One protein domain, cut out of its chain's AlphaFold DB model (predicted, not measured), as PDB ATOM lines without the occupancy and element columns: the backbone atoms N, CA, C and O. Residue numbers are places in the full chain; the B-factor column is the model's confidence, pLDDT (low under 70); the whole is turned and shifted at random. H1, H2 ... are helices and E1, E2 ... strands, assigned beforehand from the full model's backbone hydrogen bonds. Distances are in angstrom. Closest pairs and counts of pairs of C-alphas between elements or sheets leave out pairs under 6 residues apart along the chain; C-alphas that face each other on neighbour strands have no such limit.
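AT A GLANCE: This is residues 170 to 254 of the 331 residues of an uncharacterized protein of Candidatus Pacebacteria bacterium CG10_big_fil_rev_8_21_14_0_10_42_12 (UniProt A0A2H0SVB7). A long helical hairpin, H3 and H4, makes the body, and the small strand hairpin E1 and E2 packs on H4, mainly through E2. The printed part starts off this body at H1 and reaches H3 by way of H2. Its 85 residues are mostly helix, ordered H1, H2, H3, H4, E1, E2, with an antiparallel sheet, E1 - E2; it is compact, radius of gyration of the C-alphas 13.3 A, spanning 37 by 28 by 28 A.

IN THESE COORDINATES: H1 is residues 171 to 174, from C-alpha 171 at (-21.753, -0.548, -35.006); H2 is 181 to 184. H3, 189 to 207, measures 27.4 A between end C-alphas; H4, 214 to 233, 28.8 A. E1 is 242 to 245; E2, 250 to 253, ends at (-21.990, 19.661, -25.216).

HOW THE PARTS SIT: H1 is apart from H2 and H4. H3 and H4 touch at a shallow tilt of 24 degrees, opposite ways; their closest C-alphas, Ser 203 and Ile 217, are 5.5 A apart. Leu 228 and Tyr 251, the closest C-alphas of H4 and E2, are 6.3 A apart. Between E1 and E2, N 243 and O 252 are within hydrogen-bond range, 2.8 A. Every O i to N i+4 pair is within range in H3 and H4; H1 and H2 are too short.

THE WHOLE: The farthest C-alphas, Glu 210 and Gly 235, are 38.0 A apart. The printed part has no cut and no long link. pLDDT is under 70 at residues 170 to 185 and 210 to 215.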
ATOM      1  N   ASP A 170     -23.442  -1.627 -39.200       38.88
ATOM      2  CA  ASP A 170     -23.220  -2.449 -38.005       38.88
ATOM      3  C   ASP A 170     -22.158  -1.721 -37.169       38.88
ATOM      4  O   ASP A 170     -21.013  -1.550 -37.601       38.88
ATOM      5  N   ALA A 171     -22.567  -1.256 -35.988       44.12
ATOM      6  CA  ALA A 171     -21.753  -0.548 -35.006       44.12
ATOM      7  C   ALA A 171     -20.484  -1.335 -34.616       44.12
ATOM      8  O   ALA A 171     -19.543  -0.769 -34.055       44.12
ATOM      9  N   SER A 172     -20.408  -2.624 -34.970       43.88
ATOM     10  CA  SER A 172     -19.189  -3.428 -34.896       43.88
ATOM     11  C   SER A 172     -18.086  -2.985 -35.883       43.88
ATOM     12  O   SER A 172     -16.900  -3.085 -35.557       43.88
ATOM     13  N   SER A 173     -18.437  -2.412 -37.039       43.28
ATOM     14  CA  SER A 173     -17.503  -1.987 -38.098       43.28
ATOM     15  C   SER A 173     -16.807  -0.666 -37.773       43.28
ATOM     16  O   SER A 173     -15.619  -0.523 -38.037       43.28
ATOM     17  N   LEU A 174     -17.502   0.278 -37.130       45.28
ATOM     18  CA  LEU A 174     -16.904   1.531 -36.642       45.28
ATOM     19  C   LEU A 174     -16.136   1.343 -35.325       45.28
ATOM     20  O   LEU A 174     -15.281   2.156 -34.997       45.28
ATOM     21  N   SER A 175     -16.367   0.236 -34.607       45.41
ATOM     22  CA  SER A 175     -15.482  -0.184 -33.511       45.41
ATOM     23  C   SER A 175     -14.149  -0.776 -33.999       45.41
ATOM     24  O   SER A 175     -13.210  -0.889 -33.214       45.41
ATOM     25  N   ARG A 176     -14.067  -1.153 -35.289       39.28
ATOM     26  CA  ARG A 176     -12.895  -1.774 -35.936       39.28
ATOM     27  C   ARG A 176     -12.247  -0.943 -37.035       39.28
ATOM     28  O   ARG A 176     -11.108  -1.230 -37.390       39.28
ATOM     29  N   ALA A 177     -12.930   0.063 -37.571       39.97
ATOM     30  CA  ALA A 177     -12.261   1.134 -38.277       39.97
ATOM     31  C   ALA A 177     -11.454   1.884 -37.218       39.97
ATOM     32  O   ALA A 177     -11.965   2.771 -36.539       39.97
ATOM     33  N   GLU A 178     -10.207   1.462 -37.038       43.59
ATOM     34  CA  GLU A 178      -9.153   2.277 -36.460       43.59
ATOM     35  C   GLU A 178      -9.067   3.547 -37.315       43.59
ATOM     36  O   GLU A 178      -8.249   3.679 -38.220       43.59
ATOM     37  N   PHE A 179      -9.971   4.498 -37.060       49.03
ATOM     38  CA  PHE A 179      -9.624   5.896 -37.182       49.03
ATOM     39  C   PHE A 179      -8.333   5.999 -36.388       49.03
ATOM     40  O   PHE A 179      -8.341   5.644 -35.206       49.03
ATOM     41  N   ASP A 180      -7.227   6.324 -37.053       50.25
ATOM     42  CA  ASP A 180      -5.917   6.361 -36.421       50.25
ATOM     43  C   ASP A 180      -5.919   7.499 -35.391       50.25
ATOM     44  O   ASP A 180      -5.501   8.634 -35.625       50.25
ATOM     45  N   LEU A 181      -6.470   7.189 -34.216       56.78
ATOM     46  CA  LEU A 181      -6.492   8.023 -33.028       56.78
ATOM     47  C   LEU A 181      -5.059   8.312 -32.569       56.78
ATOM     48  O   LEU A 181      -4.887   9.134 -31.674       56.78
ATOM     49  N   GLY A 182      -4.041   7.673 -33.162       60.91
ATOM     50  CA  GLY A 182      -2.648   8.051 -33.008       60.91
ATOM     51  C   GLY A 182      -2.396   9.500 -33.419       60.91
ATOM     52  O   GLY A 182      -1.722  10.216 -32.682       60.91
ATOM     53  N   GLU A 183      -2.983   9.974 -34.521       65.00
ATOM     54  CA  GLU A 183      -2.826  11.370 -34.961       65.00
ATOM     55  C   GLU A 183      -3.732  12.325 -34.173       65.00
ATOM     56  O   GLU A 183      -3.276  13.364 -33.694       65.00
ATOM     57  N   LEU A 184      -4.986  11.936 -33.908       68.00
ATOM     58  CA  LEU A 184      -5.884  12.726 -33.051       68.00
ATOM     59  C   LEU A 184      -5.350  12.834 -31.603       68.00
ATOM     60  O   LEU A 184      -5.578  13.815 -30.896       68.00
ATOM     61  N   GLY A 185      -4.601  11.827 -31.154       66.94
ATOM     62  CA  GLY A 185      -3.919  11.796 -29.865       66.94
ATOM     63  C   GLY A 185      -2.738  12.764 -29.767       66.94
ATOM     64  O   GLY A 185      -2.383  13.154 -28.654       66.94
ATOM     65  N   LYS A 186      -2.161  13.182 -30.901       78.69
ATOM     66  CA  LYS A 186      -1.056  14.153 -30.969       78.69
ATOM     67  C   LYS A 186      -1.533  15.600 -31.068       78.69
ATOM     68  O   LYS A 186      -0.767  16.494 -30.728       78.69
ATOM     69  N   ALA A 187      -2.775  15.828 -31.503       83.38
ATOM     70  CA  ALA A 187      -3.348  17.168 -31.596       83.38
ATOM     71  C   ALA A 187      -3.360  17.868 -30.226       83.38
ATOM     72  O   ALA A 187      -3.653  17.241 -29.196       83.38
ATOM     73  N   ASP A 188      -3.040  19.159 -30.218       87.94
ATOM     74  CA  ASP A 188      -3.128  20.014 -29.038       87.94
ATOM     75  C   ASP A 188      -4.591  20.331 -28.664       87.94
ATOM     76  O   ASP A 188      -5.541  19.984 -29.372       87.94
ATOM     77  N   SER A 189      -4.772  20.968 -27.507       85.12
ATOM     78  CA  SER A 189      -6.090  21.263 -26.944       85.12
ATOM     79  C   SER A 189      -6.946  22.188 -27.810       85.12
ATOM     80  O   SER A 189      -8.162  22.005 -27.874       85.12
ATOM     81  N   GLU A 190      -6.326  23.169 -28.464       87.81
ATOM     82  CA  GLU A 190      -7.007  24.152 -29.305       87.81
ATOM     83  C   GLU A 190      -7.472  23.495 -30.607       87.81
ATOM     84  O   GLU A 190      -8.650  23.574 -30.960       87.81
ATOM     85  N   THR A 191      -6.590  22.722 -31.245       89.31
ATOM     86  CA  THR A 191      -6.910  21.935 -32.441       89.31
ATOM     87  C   THR A 191      -8.064  20.960 -32.180       89.31
ATOM     88  O   THR A 191      -9.009  20.881 -32.965       89.31
ATOM     89  N   MET A 192      -8.043  20.243 -31.050       87.69
ATOM     90  CA  MET A 192      -9.128  19.326 -30.672       87.69
ATOM     91  C   MET A 192     -10.465  20.056 -30.482       87.69
ATOM     92  O   MET A 192     -11.506  19.541 -30.887       87.69
ATOM     93  N   MET A 193     -10.439  21.258 -29.895       87.12
ATOM     94  CA  MET A 193     -11.633  22.089 -29.720       87.12
ATOM     95  C   MET A 193     -12.211  22.538 -31.061       87.12
ATOM     96  O   MET A 193     -13.418  22.435 -31.274       87.12
ATOM     97  N   MET A 194     -11.358  22.994 -31.982       89.75
ATOM     98  CA  MET A 194     -11.783  23.385 -33.327       89.75
ATOM     99  C   MET A 194     -12.419  22.218 -34.080       89.75
ATOM    100  O   MET A 194     -13.467  22.399 -34.698       89.75
ATOM    101  N   ILE A 195     -11.826  21.022 -34.005       90.94
ATOM    102  CA  ILE A 195     -12.382  19.816 -34.633       90.94
ATOM    103  C   ILE A 195     -13.760  19.503 -34.050       90.94
ATOM    104  O   ILE A 195     -14.701  19.276 -34.804       90.94
ATOM    105  N   ALA A 196     -13.896  19.522 -32.722       90.06
ATOM    106  CA  ALA A 196     -15.156  19.209 -32.059       90.06
ATOM    107  C   ALA A 196     -16.267  20.207 -32.445       90.06
ATOM    108  O   ALA A 196     -17.345  19.781 -32.854       90.06
ATOM    109  N   LYS A 197     -15.985  21.519 -32.402       90.06
ATOM    110  CA  LYS A 197     -16.933  22.565 -32.832       90.06
ATOM    111  C   LYS A 197     -17.288  22.446 -34.317       90.06
ATOM    112  O   LYS A 197     -18.452  22.567 -34.678       90.06
ATOM    113  N   SER A 198     -16.307  22.157 -35.176       90.62
ATOM    114  CA  SER A 198     -16.540  21.982 -36.618       90.62
ATOM    115  C   SER A 198     -17.418  20.770 -36.923       90.62
ATOM    116  O   SER A 198     -18.239  20.837 -37.830       90.62
ATOM    117  N   LEU A 199     -17.262  19.671 -36.177       90.44
ATOM    118  CA  LEU A 199     -18.107  18.485 -36.328       90.44
ATOM    119  C   LEU A 199     -19.550  18.770 -35.910       90.44
ATOM    120  O   LEU A 199     -20.454  18.383 -36.639       90.44
ATOM    121  N   PHE A 200     -19.756  19.488 -34.802       89.12
ATOM    122  CA  PHE A 200     -21.093  19.890 -34.358       89.12
ATOM    123  C   PHE A 200     -21.783  20.817 -35.373       89.12
ATOM    124  O   PHE A 200     -22.910  20.559 -35.790       89.12
ATOM    125  N   ILE A 201     -21.088  21.864 -35.833       88.56
ATOM    126  CA  ILE A 201     -21.609  22.766 -36.876       88.56
ATOM    127  C   ILE A 201     -21.890  21.974 -38.157       88.56
ATOM    128  O   ILE A 201     -22.923  22.155 -38.791       88.56
ATOM    129  N   GLY A 202     -20.987  21.066 -38.528       87.56
ATOM    130  CA  GLY A 202     -21.148  20.208 -39.693       87.56
ATOM    131  C   GLY A 202     -22.376  19.307 -39.606       87.56
ATOM    132  O   GLY A 202     -23.083  19.188 -40.601       87.56
ATOM    133  N   SER A 203     -22.666  18.696 -38.450       84.56
ATOM    134  CA  SER A 203     -23.891  17.904 -38.300       84.56
ATOM    135  C   SER A 203     -25.135  18.775 -38.374       84.56
ATOM    136  O   SER A 203     -26.076  18.378 -39.047       84.56
ATOM    137  N   TYR A 204     -25.112  19.968 -37.773       84.00
ATOM    138  CA  TYR A 204     -26.230  20.907 -37.849       84.00
ATOM    139  C   TYR A 204     -26.531  21.311 -39.300       84.00
ATOM    140  O   TYR A 204     -27.644  21.129 -39.774       84.00
ATOM    141  N   ILE A 205     -25.515  21.750 -40.054       81.31
ATOM    142  CA  ILE A 205     -25.679  22.139 -41.467       81.31
ATOM    143  C   ILE A 205     -26.185  20.966 -42.316       81.31
ATOM    144  O   ILE A 205     -26.984  21.162 -43.226       81.31
ATOM    145  N   MET A 206     -25.712  19.744 -42.051       80.50
ATOM    146  CA  MET A 206     -26.183  18.562 -42.775       80.50
ATOM    147  C   MET A 206     -27.639  18.220 -42.445       80.50
ATOM    148  O   MET A 206     -28.316  17.664 -43.298       80.50
ATOM    149  N   GLU A 207     -28.112  18.510 -41.233       77.50
ATOM    150  CA  GLU A 207     -29.502  18.274 -40.822       77.50
ATOM    151  C   GLU A 207     -30.487  19.238 -41.494       77.50
ATOM    152  O   GLU A 207     -31.626  18.848 -41.743       77.50
ATOM    153  N   ASP A 208     -30.028  20.443 -41.838       70.19
ATOM    154  CA  ASP A 208     -30.809  21.459 -42.550       70.19
ATOM    155  C   ASP A 208     -30.833  21.272 -44.083       70.19
ATOM    156  O   ASP A 208     -31.539  22.000 -44.784       70.19
ATOM    157  N   ASP A 209     -30.087  20.305 -44.632       71.00
ATOM    158  CA  ASP A 209     -30.131  19.977 -46.063       71.00
ATOM    159  C   ASP A 209     -31.523  19.419 -46.441       71.00
ATOM    160  O   ASP A 209     -32.110  18.623 -45.712       71.00
ATOM    161  N   GLU A 210     -32.072  19.808 -47.599       53.78
ATOM    162  CA  GLU A 210     -33.358  19.287 -48.093       53.78
ATOM    163  C   GLU A 210     -33.273  17.793 -48.463       53.78
ATOM    164  O   GLU A 210     -34.301  17.116 -48.514       53.78
ATOM    165  N   ASN A 211     -32.064  17.266 -48.708       56.62
ATOM    166  CA  ASN A 211     -31.821  15.841 -48.958       56.62
ATOM    167  C   ASN A 211     -30.567  15.334 -48.227       56.62
ATOM    168  O   ASN A 211     -29.592  14.929 -48.879       56.62
ATOM    169  N   PRO A 212     -30.551  15.298 -46.885       55.50
ATOM    170  CA  PRO A 212     -29.411  14.756 -46.187       55.50
ATOM    171  C   PRO A 212     -29.313  13.265 -46.482       55.50
ATOM    172  O   PRO A 212     -30.270  12.515 -46.299       55.50
ATOM    173  N   SER A 213     -28.129  12.791 -46.870       63.66
ATOM    174  CA  SER A 213     -27.854  11.367 -46.664       63.66
ATOM    175  C   SER A 213     -27.793  11.128 -45.153       63.66
ATOM    176  O   SER A 213     -26.866  11.618 -44.493       63.66
ATOM    177  N   ASP A 214     -28.750  10.374 -44.609       64.56
ATOM    178  CA  ASP A 214     -28.793   9.963 -43.195       64.56
ATOM    179  C   ASP A 214     -27.423   9.406 -42.746       64.56
ATOM    180  O   ASP A 214     -26.956   9.625 -41.624       64.56
ATOM    181  N   THR A 215     -26.709   8.753 -43.671       66.69
ATOM    182  CA  THR A 215     -25.347   8.242 -43.470       66.69
ATOM    183  C   THR A 215     -24.304   9.305 -43.126       66.69
ATOM    184  O   THR A 215     -23.404   9.035 -42.326       66.69
ATOM    185  N   SER A 216     -24.341  10.476 -43.762       73.06
ATOM    186  CA  SER A 216     -23.320  11.510 -43.539       73.06
ATOM    187  C   SER A 216     -23.529  12.199 -42.196       73.06
ATOM    188  O   SER A 216     -22.557  12.378 -41.460       73.06
ATOM    189  N   ILE A 217     -24.787  12.461 -41.825       75.50
ATOM    190  CA  ILE A 217     -25.145  12.993 -40.504       75.50
ATOM    191  C   ILE A 217     -24.674  12.035 -39.405       75.50
ATOM    192  O   ILE A 217     -23.949  12.445 -38.494       75.50
ATOM    193  N   GLU A 218     -25.013  10.742 -39.490       77.25
ATOM    194  CA  GLU A 218     -24.673   9.798 -38.417       77.25
ATOM    195  C   GLU A 218     -23.160   9.560 -38.299       77.25
ATOM    196  O   GLU A 218     -22.637   9.408 -37.190       77.25
ATOM    197  N   LYS A 219     -22.419   9.587 -39.417       81.19
ATOM    198  CA  LYS A 219     -20.947   9.546 -39.396       81.19
ATOM    199  C   LYS A 219     -20.364  10.761 -38.686       81.19
ATOM    200  O   LYS A 219     -19.503  10.588 -37.823       81.19
ATOM    201  N   THR A 220     -20.840  11.960 -39.012       83.38
ATOM    202  CA  THR A 220     -20.383  13.206 -38.387       83.38
ATOM    203  C   THR A 220     -20.672  13.199 -36.886       83.38
ATOM    204  O   THR A 220     -19.749  13.379 -36.092       83.38
ATOM    205  N   ARG A 221     -21.898  12.840 -36.481       82.81
ATOM    206  CA  ARG A 221     -22.280  12.680 -35.066       82.81
ATOM    207  C   ARG A 221     -21.451  11.609 -34.355       82.81
ATOM    208  O   ARG A 221     -21.089  11.758 -33.190       82.81
ATOM    209  N   THR A 222     -21.132  10.504 -35.025       85.69
ATOM    210  CA  THR A 222     -20.279   9.452 -34.450       85.69
ATOM    211  C   THR A 222     -18.856   9.948 -34.211       85.69
ATOM    212  O   THR A 222     -18.298   9.713 -33.136       85.69
ATOM    213  N   LEU A 223     -18.276  10.664 -35.175       87.12
ATOM    214  CA  LEU A 223     -16.956  11.276 -35.026       87.12
ATOM    215  C   LEU A 223     -16.949  12.300 -33.891       87.12
ATOM    216  O   LEU A 223     -16.049  12.264 -33.055       87.12
ATOM    217  N   GLU A 224     -17.977  13.141 -33.804       89.19
ATOM    218  CA  GLU A 224     -18.135  14.112 -32.725       89.19
ATOM    219  C   GLU A 224     -18.107  13.429 -31.348       89.19
ATOM    220  O   GLU A 224     -17.292  13.775 -30.487       89.19
ATOM    221  N   LYS A 225     -18.907  12.367 -31.163       87.44
ATOM    222  CA  LYS A 225     -18.939  11.568 -29.921       87.44
ATOM    223  C   LYS A 225     -17.558  11.004 -29.565       87.44
ATOM    224  O   LYS A 225     -17.171  10.994 -28.390       87.44
ATOM    225  N   ILE A 226     -16.810  10.509 -30.557       88.06
ATOM    226  CA  ILE A 226     -15.456   9.964 -30.368       88.06
ATOM    227  C   ILE A 226     -14.484  11.067 -29.939       88.06
ATOM    228  O   ILE A 226     -13.703  10.865 -28.999       88.06
ATOM    229  N   VAL A 227     -14.543  12.230 -30.590       89.88
ATOM    230  CA  VAL A 227     -13.700  13.389 -30.278       89.88
ATOM    231  C   VAL A 227     -13.979  13.873 -28.856       89.88
ATOM    232  O   VAL A 227     -13.047  13.914 -28.052       89.88
ATOM    233  N   LEU A 228     -15.242  14.108 -28.486       89.75
ATOM    234  CA  LEU A 228     -15.624  14.547 -27.137       89.75
ATOM    235  C   LEU A 228     -15.151  13.570 -26.057       89.75
ATOM    236  O   LEU A 228     -14.509  13.962 -25.079       89.75
ATOM    237  N   LYS A 229     -15.382  12.266 -26.254       89.25
ATOM    238  CA  LYS A 229     -14.895  11.227 -25.332       89.25
ATOM    239  C   LYS A 229     -13.371  11.267 -25.180       89.25
ATOM    240  O   LYS A 229     -12.859  11.082 -24.072       89.25
ATOM    241  N   THR A 230     -12.649  11.498 -26.274       88.25
ATOM    242  CA  THR A 230     -11.183  11.586 -26.278       88.25
ATOM    243  C   THR A 230     -10.700  12.830 -25.539       88.25
ATOM    244  O   THR A 230      -9.783  12.731 -24.723       88.25
ATOM    245  N   MET A 231     -11.345  13.979 -25.751       88.62
ATOM    246  CA  MET A 231     -11.029  15.228 -25.053       88.62
ATOM    247  C   MET A 231     -11.223  15.096 -23.542       88.62
ATOM    248  O   MET A 231     -10.347  15.510 -22.783       88.62
ATOM    249  N   VAL A 232     -12.317  14.459 -23.102       90.44
ATOM    250  CA  VAL A 232     -12.566  14.198 -21.674       90.44
ATOM    251  C   VAL A 232     -11.502  13.273 -21.097       90.44
ATOM    252  O   VAL A 232     -10.919  13.577 -20.060       90.44
ATOM    253  N   LYS A 233     -11.185  12.166 -21.784       88.81
ATOM    254  CA  LYS A 233     -10.157  11.214 -21.332       88.81
ATOM    255  C   LYS A 233      -8.780  11.871 -21.175       88.81
ATOM    256  O   LYS A 233      -8.019  11.469 -20.301       88.81
ATOM    257  N   ARG A 234      -8.455  12.856 -22.020       87.06
ATOM    258  CA  ARG A 234      -7.186  13.600 -21.978       87.06
ATOM    259  C   ARG A 234      -7.189  14.769 -20.985       87.06
ATOM    260  O   ARG A 234      -6.139  15.372 -20.797       87.06
ATOM    261  N   GLY A 235      -8.332  15.114 -20.387       88.12
ATOM    262  CA  GLY A 235      -8.463  16.322 -19.565       88.12
ATOM    263  C   GLY A 235      -8.263  17.618 -20.360       88.12
ATOM    264  O   GLY A 235      -7.860  18.629 -19.797       88.12
ATOM    265  N   VAL A 236      -8.497  17.570 -21.675       87.00
ATOM    266  CA  VAL A 236      -8.344  18.707 -22.599       87.00
ATOM    267  C   VAL A 236      -9.561  19.626 -22.546       87.00
ATOM    268  O   VAL A 236      -9.433  20.839 -22.685       87.00
ATOM    269  N   ILE A 237     -10.743  19.042 -22.346       87.56
ATOM    270  CA  ILE A 237     -11.994  19.780 -22.192       87.56
ATOM    271  C   ILE A 237     -12.335  19.920 -20.716       87.56
ATOM    272  O   ILE A 237     -12.127  18.992 -19.926       87.56
ATOM    273  N   LYS A 238     -12.865  21.082 -20.343       85.12
ATOM    274  CA  LYS A 238     -13.302  21.312 -18.972       85.12
ATOM    275  C   LYS A 238     -14.563  20.486 -18.686       85.12
ATOM    276  O   LYS A 238     -15.445  20.446 -19.546       85.12
ATOM    277  N   PRO A 239     -14.680  19.824 -17.520       82.56
ATOM    278  CA  PRO A 239     -15.842  18.995 -17.197       82.56
ATOM    279  C   PRO A 239     -17.180  19.732 -17.288       82.56
ATOM    280  O   PRO A 239     -18.193  19.107 -17.571       82.56
ATOM    281  N   GLU A 240     -17.195  21.046 -17.064       86.56
ATOM    282  CA  GLU A 240     -18.391  21.872 -17.182       86.56
ATOM    283  C   GLU A 240     -18.885  22.041 -18.626       86.56
ATOM    284  O   GLU A 240     -20.076  22.257 -18.805       86.56
ATOM    285  N   TRP A 241     -18.020  21.900 -19.640       87.06
ATOM    286  CA  TRP A 241     -18.350  22.115 -21.062       87.06
ATOM    287  C   TRP A 241     -19.061  20.930 -21.713       87.06
ATOM    288  O   TRP A 241     -19.577  21.053 -22.820       87.06
ATOM    289  N   VAL A 242     -19.083  19.774 -21.047       90.88
ATOM    290  CA  VAL A 242     -19.692  18.554 -21.575       90.88
ATOM    291  C   VAL A 242     -20.489  17.819 -20.515       90.88
ATOM    292  O   VAL A 242     -20.082  17.689 -19.363       90.88
ATOM    293  N   LYS A 243     -21.620  17.244 -20.918       91.62
ATOM    294  CA  LYS A 243     -22.471  16.432 -20.054       91.62
ATOM    295  C   LYS A 243     -22.440  14.980 -20.501       91.62
ATOM    296  O   LYS A 243     -22.766  14.653 -21.639       91.62
ATOM    297  N   TYR A 244     -22.095  14.078 -19.585       91.56
ATOM    298  CA  TYR A 244     -22.245  12.648 -19.839       91.56
ATOM    299  C   TYR A 244     -23.704  12.223 -19.656       91.56
ATOM    300  O   TYR A 244     -24.252  12.305 -18.553       91.56
ATOM    301  N   SER A 245     -24.332  11.715 -20.714       87.19
ATOM    302  CA  SER A 245     -25.644  11.078 -20.616       87.19
ATOM    303  C   SER A 245     -25.487   9.597 -20.305       87.19
ATOM    304  O   SER A 245     -24.970   8.829 -21.115       87.19
ATOM    305  N   ARG A 246     -26.002   9.161 -19.151       85.44
ATOM    306  CA  ARG A 246     -26.050   7.731 -18.799       85.44
ATOM    307  C   ARG A 246     -26.976   6.934 -19.717       85.44
ATOM    308  O   ARG A 246     -26.675   5.780 -20.001       85.44
ATOM    309  N   GLN A 247     -28.066   7.549 -20.180       82.50
ATOM    310  CA  GLN A 247     -29.038   6.924 -21.081       82.50
ATOM    311  C   GLN A 247     -28.396   6.573 -22.425       82.50
ATOM    312  O   GLN A 247     -28.540   5.452 -22.901       82.50
ATOM    313  N   PHE A 248     -27.635   7.511 -22.997       78.06
ATOM    314  CA  PHE A 248     -26.991   7.342 -24.304       78.06
ATOM    315  C   PHE A 248     -25.537   6.861 -24.211       78.06
ATOM    316  O   PHE A 248     -24.896   6.610 -25.223       78.06
ATOM    317  N   LYS A 249     -25.006   6.726 -22.989       83.62
ATOM    318  CA  LYS A 249     -23.622   6.338 -22.681       83.62
ATOM    319  C   LYS A 249     -22.555   7.170 -23.414       83.62
ATOM    320  O   LYS A 249     -21.466   6.662 -23.691       83.62
ATOM    321  N   GLN A 250     -22.830   8.447 -23.672       86.94
ATOM    322  CA  GLN A 250     -21.961   9.344 -24.443       86.94
ATOM    323  C   GLN A 250     -21.913  10.759 -23.851       86.94
ATOM    324  O   GLN A 250     -22.746  11.115 -23.013       86.94
ATOM    325  N   TYR A 251     -20.917  11.538 -24.272       87.00
ATOM    326  CA  TYR A 251     -20.791  12.957 -23.937       87.00
ATOM    327  C   TYR A 251     -21.530  13.807 -24.969       87.00
ATOM    328  O   TYR A 251     -21.500  13.486 -26.153       87.00
ATOM    329  N   PHE A 252     -22.161  14.869 -24.490       87.44
ATOM    330  CA  PHE A 252     -22.763  15.941 -25.276       87.44
ATOM    331  C   PHE A 252     -22.156  17.264 -24.827       87.44
ATOM    332  O   PHE A 252     -21.643  17.338 -23.703       87.44
ATOM    333  N   TRP A 253     -22.239  18.294 -25.659       86.19
ATOM    334  CA  TRP A 253     -21.990  19.661 -25.216       86.19
ATOM    335  C   TRP A 253     -22.936  20.039 -24.071       86.19
ATOM    336  O   TRP A 253     -23.989  19.427 -23.860       86.19
ATOM    337  N   ASN A 254     -22.509  20.980 -23.236       89.81
ATOM    338  CA  ASN A 254     -23.420  21.635 -22.309       89.81
ATOM    339  C   ASN A 254     -24.181  22.758 -23.040       89.81
ATOM    340  O   ASN A 254     -23.781  23.184 -24.120       89.81
TER     341      ASN A 254